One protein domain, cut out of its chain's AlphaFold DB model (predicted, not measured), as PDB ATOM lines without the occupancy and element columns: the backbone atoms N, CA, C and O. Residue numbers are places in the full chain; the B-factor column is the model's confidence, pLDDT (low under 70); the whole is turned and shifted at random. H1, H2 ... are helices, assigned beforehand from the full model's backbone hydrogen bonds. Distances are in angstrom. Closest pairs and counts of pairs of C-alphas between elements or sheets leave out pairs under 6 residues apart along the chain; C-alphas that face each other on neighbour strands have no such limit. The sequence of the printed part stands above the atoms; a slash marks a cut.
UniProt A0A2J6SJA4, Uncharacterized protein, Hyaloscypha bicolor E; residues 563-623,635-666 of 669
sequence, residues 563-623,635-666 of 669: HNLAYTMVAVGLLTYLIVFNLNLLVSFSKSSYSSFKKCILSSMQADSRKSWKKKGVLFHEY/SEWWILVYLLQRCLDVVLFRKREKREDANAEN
ATOM      1  N   HIS A 563     243.188 164.060 313.284       83.44
ATOM      2  CA  HIS A 563     243.020 165.282 312.487       83.44
ATOM      3  C   HIS A 563     244.307 165.698 311.758       83.44
ATOM      4  O   HIS A 563     244.249 166.111 310.602       83.44
ATOM      5  N   ASN A 564     245.476 165.523 312.385       85.50
ATOM      6  CA  ASN A 564     246.759 165.858 311.767       85.50
ATOM      7  C   ASN A 564     247.082 164.901 310.610       85.50
ATOM      8  O   ASN A 564     247.551 165.358 309.572       85.50
ATOM      9  N   LEU A 565     246.762 163.606 310.756       82.19
ATOM     10  CA  LEU A 565     246.838 162.617 309.673       82.19
ATOM     11  C   LEU A 565     245.940 163.004 308.485       82.19
ATOM     12  O   LEU A 565     246.364 162.930 307.333       82.19
ATOM     13  N   ALA A 566     244.702 163.433 308.747       85.00
ATOM     14  CA  ALA A 566     243.776 163.834 307.689       85.00
ATOM     15  C   ALA A 566     244.312 165.040 306.892       85.00
ATOM     16  O   ALA A 566     244.314 165.012 305.660       85.00
ATOM     17  N   TYR A 567     244.833 166.067 307.574       88.19
ATOM     18  CA  TYR A 567     245.434 167.225 306.907       88.19
ATOM     19  C   TYR A 567     246.698 166.866 306.113       88.19
ATOM     20  O   TYR A 567     246.851 167.342 304.986       88.19
ATOM     21  N   THR A 568     247.589 166.015 306.640       87.44
ATOM     22  CA  THR A 568     248.805 165.618 305.910       87.44
ATOM     23  C   THR A 568     248.493 164.736 304.705       87.44
ATOM     24  O   THR A 568     249.062 164.978 303.642       87.44
ATOM     25  N   MET A 569     247.545 163.795 304.800       87.25
ATOM     26  CA  MET A 569     247.110 163.002 303.641       87.25
ATOM     27  C   MET A 569     246.491 163.868 302.538       87.25
ATOM     28  O   MET A 569     246.835 163.691 301.370       87.25
ATOM     29  N   VAL A 570     245.632 164.837 302.877       87.38
ATOM     30  CA  VAL A 570     245.050 165.755 301.878       87.38
ATOM     31  C   VAL A 570     246.128 166.638 301.242       87.38
ATOM     32  O   VAL A 570     246.154 166.780 300.020       87.38
ATOM     33  N   ALA A 571     247.058 167.183 302.032       88.88
ATOM     34  CA  ALA A 571     248.153 168.003 301.514       88.88
ATOM     35  C   ALA A 571     249.096 167.209 300.587       88.88
ATOM     36  O   ALA A 571     249.431 167.682 299.501       88.88
ATOM     37  N   VAL A 572     249.482 165.986 300.971       89.19
ATOM     38  CA  VAL A 572     250.328 165.098 300.152       89.19
ATOM     39  C   VAL A 572     249.584 164.610 298.903       89.19
ATOM     40  O   VAL A 572     250.173 164.570 297.823       89.19
ATOM     41  N   GLY A 573     248.287 164.308 299.000       86.56
ATOM     42  CA  GLY A 573     247.452 163.939 297.852       86.56
ATOM     43  C   GLY A 573     247.313 165.073 296.828       86.56
ATOM     44  O   GLY A 573     247.511 164.858 295.633       86.56
ATOM     45  N   LEU A 574     247.065 166.305 297.281       86.06
ATOM     46  CA  LEU A 574     247.005 167.479 296.401       86.06
ATOM     47  C   LEU A 574     248.372 167.816 295.791       86.06
ATOM     48  O   LEU A 574     248.456 168.125 294.602       86.06
ATOM     49  N   LEU A 575     249.455 167.720 296.570       86.75
ATOM     50  CA  LEU A 575     250.809 167.967 296.079       86.75
ATOM     51  C   LEU A 575     251.223 166.938 295.018       86.75
ATOM     52  O   LEU A 575     251.736 167.315 293.964       86.75
ATOM     53  N   THR A 576     250.964 165.649 295.255       86.19
ATOM     54  CA  THR A 576     251.256 164.586 294.279       86.19
ATOM     55  C   THR A 576     250.397 164.736 293.023       86.19
ATOM     56  O   THR A 576     250.935 164.628 291.923       86.19
ATOM     57  N   TYR A 577     249.119 165.113 293.149       82.75
ATOM     58  CA  TYR A 577     248.259 165.443 292.005       82.75
ATOM     59  C   TYR A 577     248.812 166.595 291.163       82.75
ATOM     60  O   TYR A 577     248.946 166.456 289.945       82.75
ATOM     61  N   LEU A 578     249.204 167.707 291.792       82.31
ATOM     62  CA  LEU A 578     249.792 168.844 291.085       82.31
ATOM     63  C   LEU A 578     251.111 168.472 290.395       82.31
ATOM     64  O   LEU A 578     251.328 168.894 289.259       82.31
ATOM     65  N   ILE A 579     251.960 167.654 291.025       81.00
ATOM     66  CA  ILE A 579     253.214 167.170 290.429       81.00
ATOM     67  C   ILE A 579     252.944 166.258 289.223       81.00
ATOM     68  O   ILE A 579     253.585 166.435 288.189       81.00
ATOM     69  N   VAL A 580     251.997 165.318 289.318       77.94
ATOM     70  CA  VAL A 580     251.655 164.381 288.230       77.94
ATOM     71  C   VAL A 580     250.980 165.095 287.060       77.94
ATOM     72  O   VAL A 580     251.354 164.871 285.908       77.94
ATOM     73  N   PHE A 581     250.034 165.997 287.330       75.25
ATOM     74  CA  PHE A 581     249.356 166.776 286.293       75.25
ATOM     75  C   PHE A 581     250.336 167.688 285.540       75.25
ATOM     76  O   PHE A 581     250.326 167.755 284.313       75.25
ATOM     77  N   ASN A 582     251.257 168.327 286.268       79.12
ATOM     78  CA  ASN A 582     252.290 169.180 285.684       79.12
ATOM     79  C   ASN A 582     253.564 168.413 285.294       79.12
ATOM     80  O   ASN A 582     254.561 169.049 284.966       79.12
ATOM     81  N   LEU A 583     253.576 167.075 285.276       74.50
ATOM     82  CA  LEU A 583     254.813 166.304 285.090       74.50
ATOM     83  C   LEU A 583     255.464 166.556 283.721       74.50
ATOM     84  O   LEU A 583     256.685 166.619 283.627       74.50
ATOM     85  N   ASN A 584     254.672 166.823 282.678       69.56
ATOM     86  CA  ASN A 584     255.187 167.252 281.371       69.56
ATOM     87  C   ASN A 584     255.862 168.636 281.417       69.56
ATOM     88  O   ASN A 584     256.895 168.833 280.773       69.56
ATOM     89  N   LEU A 585     255.316 169.577 282.196       70.69
ATOM     90  CA  LEU A 585     255.901 170.906 282.418       70.69
ATOM     91  C   LEU A 585     257.135 170.829 283.327       70.69
ATOM     92  O   LEU A 585     258.131 171.498 283.077       70.69
ATOM     93  N   LEU A 586     257.117 169.960 284.338       71.75
ATOM     94  CA  LEU A 586     258.247 169.718 285.230       71.75
ATOM     95  C   LEU A 586     259.394 169.023 284.488       71.75
ATOM     96  O   LEU A 586     260.546 169.399 284.671       71.75
ATOM     97  N   VAL A 587     259.108 168.070 283.595       75.31
ATOM     98  CA  VAL A 587     260.118 167.427 282.739       75.31
ATOM     99  C   VAL A 587     260.664 168.394 281.686       75.31
ATOM    100  O   VAL A 587     261.870 168.373 281.436       75.31
ATOM    101  N   SER A 588     259.848 169.262 281.077       70.94
ATOM    102  CA  SER A 588     260.353 170.264 280.124       70.94
ATOM    103  C   SER A 588     261.182 171.350 280.824       70.94
ATOM    104  O   SER A 588     262.282 171.665 280.366       70.94
ATOM    105  N   PHE A 589     260.736 171.833 281.988       74.25
ATOM    106  CA  PHE A 589     261.484 172.752 282.846       74.25
ATOM    107  C   PHE A 589     262.780 172.119 283.369       74.25
ATOM    108  O   PHE A 589     263.838 172.733 283.283       74.25
ATOM    109  N   SER A 590     262.738 170.865 283.827       71.50
ATOM    110  CA  SER A 590     263.915 170.110 284.271       71.50
ATOM    111  C   SER A 590     264.912 169.890 283.134       71.50
ATOM    112  O   SER A 590     266.100 170.131 283.321       71.50
ATOM    113  N   LYS A 591     264.460 169.545 281.918       76.44
ATOM    114  CA  LYS A 591     265.332 169.467 280.730       76.44
ATOM    115  C   LYS A 591     265.960 170.823 280.396       76.44
ATOM    116  O   LYS A 591     267.157 170.876 280.112       76.44
ATOM    117  N   SER A 592     265.187 171.908 280.467       76.31
ATOM    118  CA  SER A 592     265.676 173.273 280.238       76.31
ATOM    119  C   SER A 592     266.734 173.669 281.275       76.31
ATOM    120  O   SER A 592     267.884 173.930 280.909       76.31
ATOM    121  N   SER A 593     266.402 173.593 282.568       74.50
ATOM    122  CA  SER A 593     267.308 173.900 283.682       74.50
ATOM    123  C   SER A 593     268.538 172.996 283.698       74.50
ATOM    124  O   SER A 593     269.647 173.501 283.861       74.50
ATOM    125  N   TYR A 594     268.397 171.690 283.444       77.62
ATOM    126  CA  TYR A 594     269.531 170.774 283.307       77.62
ATOM    127  C   TYR A 594     270.435 171.171 282.138       77.62
ATOM    128  O   TYR A 594     271.652 171.172 282.293       77.62
ATOM    129  N   SER A 595     269.880 171.571 280.987       78.25
ATOM    130  CA  SER A 595     270.689 172.020 279.846       78.25
ATOM    131  C   SER A 595     271.475 173.306 280.151       78.25
ATOM    132  O   SER A 595     272.649 173.405 279.791       78.25
ATOM    133  N   SER A 596     270.872 174.253 280.873       77.12
ATOM    134  CA  SER A 596     271.508 175.507 281.298       77.12
ATOM    135  C   SER A 596     272.579 175.272 282.368       77.12
ATOM    136  O   SER A 596     273.705 175.756 282.242       77.12
ATOM    137  N   PHE A 597     272.274 174.450 283.373       79.19
ATOM    138  CA  PHE A 597     273.204 174.031 284.424       79.19
ATOM    139  C   PHE A 597     274.400 173.259 283.847       79.19
ATOM    140  O   PHE A 597     275.552 173.571 284.146       79.19
ATOM    141  N   LYS A 598     274.145 172.319 282.930       81.38
ATOM    142  CA  LYS A 598     275.171 171.556 282.209       81.38
ATOM    143  C   LYS A 598     276.088 172.459 281.388       81.38
ATOM    144  O   LYS A 598     277.298 172.265 281.439       81.38
ATOM    145  N   LYS A 599     275.556 173.471 280.689       80.69
ATOM    146  CA  LYS A 599     276.372 174.483 279.988       80.69
ATOM    147  C   LYS A 599     277.274 175.258 280.958       80.69
ATOM    148  O   LYS A 599     278.462 175.389 280.686       80.69
ATOM    149  N   CYS A 600     276.738 175.708 282.095       80.88
ATOM    150  CA  CYS A 600     277.483 176.442 283.128       80.88
ATOM    151  C   CYS A 600     278.600 175.604 283.789       80.88
ATOM    152  O   CYS A 600     279.696 176.102 284.062       80.88
ATOM    153  N   ILE A 601     278.362 174.307 284.010       80.69
ATOM    154  CA  ILE A 601     279.397 173.411 284.539       80.69
ATOM    155  C   ILE A 601     280.424 173.067 283.465       80.69
ATOM    156  O   ILE A 601     281.611 173.054 283.762       80.69
ATOM    157  N   LEU A 602     280.016 172.835 282.216       80.44
ATOM    158  CA  LEU A 602     280.960 172.549 281.136       80.44
ATOM    159  C   LEU A 602     281.902 173.729 280.867       80.44
ATOM    160  O   LEU A 602     283.105 173.504 280.745       80.44
ATOM    161  N   SER A 603     281.405 174.971 280.875       79.12
ATOM    162  CA  SER A 603     282.277 176.153 280.803       79.12
ATOM    163  C   SER A 603     283.205 176.255 282.021       79.12
ATOM    164  O   SER A 603     284.394 176.530 281.864       79.12
ATOM    165  N   SER A 604     282.716 175.923 283.222       80.12
ATOM    166  CA  SER A 604     283.547 175.836 284.434       80.12
ATOM    167  C   SER A 604     284.644 174.764 284.343       80.12
ATOM    168  O   SER A 604     285.780 175.026 284.723       80.12
ATOM    169  N   MET A 605     284.340 173.576 283.812       79.12
ATOM    170  CA  MET A 605     285.301 172.479 283.633       79.12
ATOM    171  C   MET A 605     286.362 172.806 282.574       79.12
ATOM    172  O   MET A 605     287.504 172.375 282.702       79.12
ATOM    173  N   GLN A 606     286.005 173.569 281.536       78.75
ATOM    174  CA  GLN A 606     286.939 174.054 280.511       78.75
ATOM    175  C   GLN A 606     287.854 175.183 281.024       78.75
ATOM    176  O   GLN A 606     288.991 175.311 280.558       78.75
ATOM    177  N   ALA A 607     287.375 175.974 281.990       79.50
ATOM    178  CA  ALA A 607     288.133 177.029 282.664       79.50
ATOM    179  C   ALA A 607     288.988 176.530 283.852       79.50
ATOM    180  O   ALA A 607     289.834 177.277 284.338       79.50
ATOM    181  N   ASP A 608     288.798 175.289 284.315       79.50
ATOM    182  CA  ASP A 608     289.539 174.717 285.447       79.50
ATOM    183  C   ASP A 608     291.048 174.603 285.148       79.50
ATOM    184  O   ASP A 608     291.469 174.224 284.048       79.50
ATOM    185  N   SER A 609     291.883 174.908 286.144       73.06
ATOM    186  CA  SER A 609     293.345 174.857 286.027       73.06
ATOM    187  C   SER A 609     293.880 173.423 285.916       73.06
ATOM    188  O   SER A 609     294.966 173.197 285.371       73.06
ATOM    189  N   ARG A 610     293.117 172.421 286.377       80.06
ATOM    190  CA  ARG A 610     293.497 171.005 286.302       80.06
ATOM    191  C   ARG A 610     293.336 170.475 284.871       80.06
ATOM    192  O   ARG A 610     292.226 170.230 284.398       80.06
ATOM    193  N   LYS A 611     294.467 170.203 284.199       75.50
ATOM    194  CA  LYS A 611     294.542 169.684 282.809       75.50
ATOM    195  C   LYS A 611     293.611 168.487 282.532       75.50
ATOM    196  O   LYS A 611     293.090 168.367 281.424       75.50
ATOM    197  N   SER A 612     293.385 167.614 283.517       76.44
ATOM    198  CA  SER A 612     292.489 166.451 283.416       76.44
ATOM    199  C   SER A 612     291.014 166.835 283.255       76.44
ATOM    200  O   SER A 612     290.322 166.257 282.413       76.44
ATOM    201  N   TRP A 613     290.534 167.823 284.014       79.19
ATOM    202  CA  TRP A 613     289.159 168.318 283.931       79.19
ATOM    203  C   TRP A 613     288.937 169.163 282.680       79.19
ATOM    204  O   TRP A 613     287.953 168.939 281.976       79.19
ATOM    205  N   LYS A 614     289.917 169.997 282.312       79.44
ATOM    206  CA  LYS A 614     289.905 170.758 281.056       79.44
ATOM    207  C   LYS A 614     289.803 169.858 279.819       79.44
ATOM    208  O   LYS A 614     288.943 170.084 278.970       79.44
ATOM    209  N   LYS A 615     290.599 168.779 279.744       78.19
ATOM    210  CA  LYS A 615     290.524 167.796 278.642       78.19
ATOM    211  C   LYS A 615     289.147 167.119 278.565       78.19
ATOM    212  O   LYS A 615     288.601 166.981 277.474       78.19
ATOM    213  N   LYS A 616     288.557 166.743 279.708       78.00
ATOM    214  CA  LYS A 616     287.197 166.172 279.770       78.00
ATOM    215  C   LYS A 616     286.121 167.185 279.347       78.00
ATOM    216  O   LYS A 616     285.231 166.825 278.587       78.00
ATOM    217  N   GLY A 617     286.221 168.443 279.784       74.69
ATOM    218  CA  GLY A 617     285.281 169.513 279.428       74.69
ATOM    219  C   GLY A 617     285.264 169.850 277.932       74.69
ATOM    220  O   GLY A 617     284.204 170.162 277.393       74.69
ATOM    221  N   VAL A 618     286.405 169.742 277.241       74.94
ATOM    222  CA  VAL A 618     286.481 169.889 275.773       74.94
ATOM    223  C   VAL A 618     285.856 168.682 275.061       74.94
ATOM    224  O   VAL A 618     285.007 168.869 274.192       74.94
ATOM    225  N   LEU A 619     286.170 167.452 275.492       72.31
ATOM    226  CA  LEU A 619     285.588 166.214 274.939       72.31
ATOM    227  C   LEU A 619     284.048 166.174 275.006       72.31
ATOM    228  O   LEU A 619     283.408 165.626 274.114       72.31
ATOM    229  N   PHE A 620     283.439 166.777 276.031       71.31
ATOM    230  CA  PHE A 620     281.979 166.903 276.134       71.31
ATOM    231  C   PHE A 620     281.356 167.929 275.165       71.31
ATOM    232  O   PHE A 620     280.146 167.879 274.949       71.31
ATOM    233  N   HIS A 621     282.140 168.855 274.603       67.44
ATOM    234  CA  HIS A 621     281.670 169.908 273.689       67.44
ATOM    235  C   HIS A 621     281.876 169.547 272.205       67.44
ATOM    236  O   HIS A 621     281.155 170.037 271.341       67.44
ATOM    237  N   GLU A 622     282.847 168.685 271.893       64.81
ATOM    238  CA  GLU A 622     283.170 168.247 270.522       64.81
ATOM    239  C   GLU A 622     282.119 167.275 269.933       64.81
ATOM    240  O   GLU A 622     282.042 167.087 268.721       64.81
ATOM    241  N   TYR A 623     281.274 166.669 270.774       54.28
ATOM    242  CA  TYR A 623     280.316 165.636 270.368       54.28
ATOM    243  C   TYR A 623     279.094 166.192 269.607       54.28
ATOM    244  O   TYR A 623     278.209 166.818 270.199       54.28
ATOM    245  N   SER A 635     280.876 159.417 280.512       69.69
ATOM    246  CA  SER A 635     279.651 159.262 281.302       69.69
ATOM    247  C   SER A 635     279.273 160.562 282.020       69.69
ATOM    248  O   SER A 635     280.121 161.241 282.602       69.69
ATOM    249  N   GLU A 636     277.985 160.922 282.010       71.12
ATOM    250  CA  GLU A 636     277.533 162.209 282.573       71.12
ATOM    251  C   GLU A 636     277.725 162.286 284.103       71.12
ATOM    252  O   GLU A 636     277.813 163.374 284.666       71.12
ATOM    253  N   TRP A 637     277.942 161.137 284.756       73.88
ATOM    254  CA  TRP A 637     278.425 161.006 286.134       73.88
ATOM    255  C   TRP A 637     279.703 161.807 286.434       73.88
ATOM    256  O   TRP A 637     279.867 162.288 287.554       73.88
ATOM    257  N   TRP A 638     280.584 162.036 285.451       75.00
ATOM    258  CA  TRP A 638     281.773 162.877 285.644       75.00
ATOM    259  C   TRP A 638     281.443 164.342 285.979       75.00
ATOM    260  O   TRP A 638     282.262 165.005 286.612       75.00
ATOM    261  N   ILE A 639     280.252 164.832 285.612       77.44
ATOM    262  CA  ILE A 639     279.761 166.175 285.967       77.44
ATOM    263  C   ILE A 639     279.418 166.230 287.467       77.44
ATOM    264  O   ILE A 639     279.785 167.184 288.152       77.44
ATOM    265  N   LEU A 640     278.783 165.178 287.998       77.06
ATOM    266  CA  LEU A 640     278.498 165.029 289.432       77.06
ATOM    267  C   LEU A 640     279.784 164.898 290.259       77.06
ATOM    268  O   LEU A 640     279.929 165.579 291.271       77.06
ATOM    269  N   VAL A 641     280.743 164.085 289.804       80.50
ATOM    270  CA  VAL A 641     282.053 163.944 290.468       80.50
ATOM    271  C   VAL A 641     282.810 165.276 290.493       80.50
ATOM    272  O   VAL A 641     283.391 165.620 291.520       80.50
ATOM    273  N   TYR A 642     282.768 166.057 289.408       80.50
ATOM    274  CA  TYR A 642     283.387 167.386 289.361       80.50
ATOM    275  C   TYR A 642     282.764 168.361 290.375       80.50
ATOM    276  O   TYR A 642     283.493 169.037 291.101       80.50
ATOM    277  N   LEU A 643     281.428 168.404 290.472       79.69
ATOM    278  CA  LEU A 643     280.726 169.217 291.472       79.69
ATOM    279  C   LEU A 643     281.099 168.811 292.901       79.69
ATOM    280  O   LEU A 643     281.469 169.669 293.698       79.69
ATOM    281  N   LEU A 644     281.052 167.511 293.212       79.62
ATOM    282  CA  LEU A 644     281.408 166.987 294.534       79.62
ATOM    283  C   LEU A 644     282.858 167.319 294.901       79.62
ATOM    284  O   LEU A 644     283.110 167.782 296.012       79.62
ATOM    285  N   GLN A 645     283.799 167.159 293.964       81.94
ATOM    286  CA  GLN A 645     285.197 167.522 294.190       81.94
ATOM    287  C   GLN A 645     285.360 169.031 294.422       81.94
ATOM    288  O   GLN A 645     286.057 169.425 295.350       81.94
ATOM    289  N   ARG A 646     284.672 169.883 293.655       80.19
ATOM    290  CA  ARG A 646     284.727 171.342 293.839       80.19
ATOM    291  C   ARG A 646     284.097 171.794 295.163       80.19
ATOM    292  O   ARG A 646     284.619 172.708 295.795       80.19
ATOM    293  N   CYS A 647     283.025 171.146 295.618       79.50
ATOM    294  CA  CYS A 647     282.455 171.378 296.948       79.50
ATOM    295  C   CYS A 647     283.413 170.939 298.067       79.50
ATOM    296  O   CYS A 647     283.587 171.679 299.034       79.50
ATOM    297  N   LEU A 648     284.068 169.781 297.926       81.69
ATOM    298  CA  LEU A 648     285.094 169.316 298.865       81.69
ATOM    299  C   LEU A 648     286.288 170.273 298.922       81.69
ATOM    300  O   LEU A 648     286.691 170.653 300.018       81.69
ATOM    301  N   ASP A 649     286.800 170.722 297.773       78.38
ATOM    302  CA  ASP A 649     287.914 171.674 297.689       78.38
ATOM    303  C   ASP A 649     287.578 172.989 298.432       78.38
ATOM    304  O   ASP A 649     288.388 173.476 299.219       78.38
ATOM    305  N   VAL A 650     286.357 173.528 298.280       80.69
ATOM    306  CA  VAL A 650     285.895 174.740 298.997       80.69
ATOM    307  C   VAL A 650     285.736 174.510 300.507       80.69
ATOM    308  O   VAL A 650     286.113 175.368 301.306       80.69
ATOM    309  N   VAL A 651     285.200 173.358 300.927       77.31
ATOM    310  CA  VAL A 651     285.054 173.012 302.355       77.31
ATOM    311  C   VAL A 651     286.417 172.797 303.021       77.31
ATOM    312  O   VAL A 651     286.607 173.203 304.169       77.31
ATOM    313  N   LEU A 652     287.375 172.200 302.309       75.75
ATOM    314  CA  LEU A 652     288.749 172.028 302.776       75.75
ATOM    315  C   LEU A 652     289.495 173.364 302.848       75.75
ATOM    316  O   LEU A 652     290.197 173.592 303.830       75.75
ATOM    317  N   PHE A 653     289.293 174.267 301.882       74.06
ATOM    318  CA  PHE A 653     289.877 175.613 301.913       74.06
ATOM    319  C   PHE A 653     289.383 176.409 303.131       74.06
ATOM    320  O   PHE A 653     290.198 176.845 303.937       74.06
ATOM    321  N   ARG A 654     288.063 176.464 303.372       72.25
ATOM    322  CA  ARG A 654     287.485 177.087 304.584       72.25
ATOM    323  C   ARG A 654     287.948 176.449 305.897       72.25
ATOM    324  O   ARG A 654     287.993 177.122 306.922       72.25
ATOM    325  N   LYS A 655     288.258 175.147 305.907       71.56
ATOM    326  CA  LYS A 655     288.852 174.468 307.076       71.56
ATOM    327  C   LYS A 655     290.325 174.816 307.289       71.56
ATOM    328  O   LYS A 655     290.814 174.628 308.400       71.56
ATOM    329  N   ARG A 656     291.025 175.253 306.242       68.31
ATOM    330  CA  ARG A 656     292.429 175.659 306.290       68.31
ATOM    331  C   ARG A 656     292.565 177.119 306.710       68.31
ATOM    332  O   ARG A 656     293.282 177.378 307.660       68.31
ATOM    333  N   GLU A 657     291.768 177.999 306.111       72.50
ATOM    334  CA  GLU A 657     291.593 179.408 306.494       72.50
ATOM    335  C   GLU A 657     291.314 179.527 308.005       72.50
ATOM    336  O   GLU A 657     292.145 180.036 308.747       72.50
ATOM    337  N   LYS A 658     290.284 178.829 308.516       71.31
ATOM    338  CA  LYS A 658     289.987 178.762 309.964       71.31
ATOM    339  C   LYS A 658     291.084 178.164 310.858       71.31
ATOM    340  O   LYS A 658     290.992 178.290 312.076       71.31
ATOM    341  N   ARG A 659     292.059 177.435 310.307       61.91
ATOM    342  CA  ARG A 659     293.230 176.937 311.055       61.91
ATOM    343  C   ARG A 659     294.388 177.925 311.017       61.91
ATOM    344  O   ARG A 659     295.172 177.947 311.953       61.91
ATOM    345  N   GLU A 660     294.501 178.698 309.947       67.69
ATOM    346  CA  GLU A 660     295.490 179.761 309.804       67.69
ATOM    347  C   GLU A 660     295.073 180.963 310.681       67.69
ATOM    348  O   GLU A 660     295.900 181.431 311.458       67.69
ATOM    349  N   ASP A 661     293.780 181.317 310.729       68.75
ATOM    350  CA  ASP A 661     293.212 182.290 311.685       68.75
ATOM    351  C   ASP A 661     293.465 181.875 313.152       68.75
ATOM    352  O   ASP A 661     294.008 182.640 313.946       68.75
ATOM    353  N   ALA A 662     293.136 180.625 313.504       61.75
ATOM    354  CA  ALA A 662     293.316 180.097 314.861       61.75
ATOM    355  C   ALA A 662     294.792 179.907 315.265       61.75
ATOM    356  O   ALA A 662     295.092 179.789 316.452       61.75
ATOM    357  N   ASN A 663     295.720 179.858 314.306       61.62
ATOM    358  CA  ASN A 663     297.153 179.884 314.593       61.62
ATOM    359  C   ASN A 663     297.656 181.327 314.753       61.62
ATOM    360  O   ASN A 663     298.456 181.576 315.648       61.62
ATOM    361  N   ALA A 664     297.152 182.277 313.957       61.22
ATOM    362  CA  ALA A 664     297.493 183.693 314.082       61.22
ATOM    363  C   ALA A 664     297.031 184.292 315.425       61.22
ATOM    364  O   ALA A 664     297.766 185.067 316.031       61.22
ATOM    365  N   GLU A 665     295.868 183.881 315.946       57.94
ATOM    366  CA  GLU A 665     295.426 184.259 317.302       57.94
ATOM    367  C   GLU A 665     296.334 183.692 318.415       57.94
ATOM    368  O   GLU A 665     296.429 184.295 319.481       57.94
ATOM    369  N   ASN A 666     297.044 182.580 318.173       57.03
ATOM    370  CA  ASN A 666     297.981 181.971 319.130       57.03
ATOM    371  C   ASN A 666     299.421 182.525 319.049       57.03
ATOM    372  O   ASN A 666     300.224 182.203 319.918       57.03
TER     373      ASN A 666
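This is residues 563 to 623 and 635 to 666 of the 669 residues of an uncharacterized protein of Hyaloscypha bicolor E (UniProt A0A2J6SJA4). An open, wide U of helices: H2 makes the base, H1 meets one end of it at a corner, and H4 rises slantwise near the other end, on the same side of the base as H1. The short H3 folds back on the far end of H2, and the space between H1 and H4 is empty. The printed part has 93 residues with four named helices, in the order H1, H2, H3, H4, and no named strand; the class is all helix. It is extended, with a radius of gyration of the C-alphas of 21.4 A, and flat, spanning 57 by 50 by 17 A.

H1, residues 563 to 581, is close to but not clearly touching H2, residues 583 to 607; their closest C-alphas, of Ile 579 and Leu 586, are 7.7 A apart, and their lines are about perpendicular at 74 degrees. With residues 602 to 607 alone, H2 touches H3, residues 611 to 619; the closest C-alphas, of Gln 606 and Lys 614, are 4.5 A apart, at a steep tilt of 47 degrees, opposite ways. H4, residues 637 to 664, is close to but not clearly touching H2, with the closest C-alphas, of Ile 601 and Ile 639, 7.4 A apart. H1 is apart from H3 and H4. Every O i to N i+4 pair is within hydrogen-bond range in H1, H2 and H3, and 23 of 24 in H4.

H1 begins at C-alpha 563 (243.020, 165.282, 312.487) and is 27.0 A long. H2 measures 35.1 A, H3 12.4 A and H4 40.7 A, ending at C-alpha 664 (297.493, 183.693, 314.082).

The C-alphas of Phe 581 and Asn 666, the two farthest apart, are 60.6 A apart. Residues 624 to 634 are not printed, and C-alphas 623 and 635 are 12.7 A apart across this cut. The links H1 to H2 and H2 to H3 are tight. Residues 563 to 597 and 644 to 666 stand free. Fourteen residues are under pLDDT 70, among them 659 to 666.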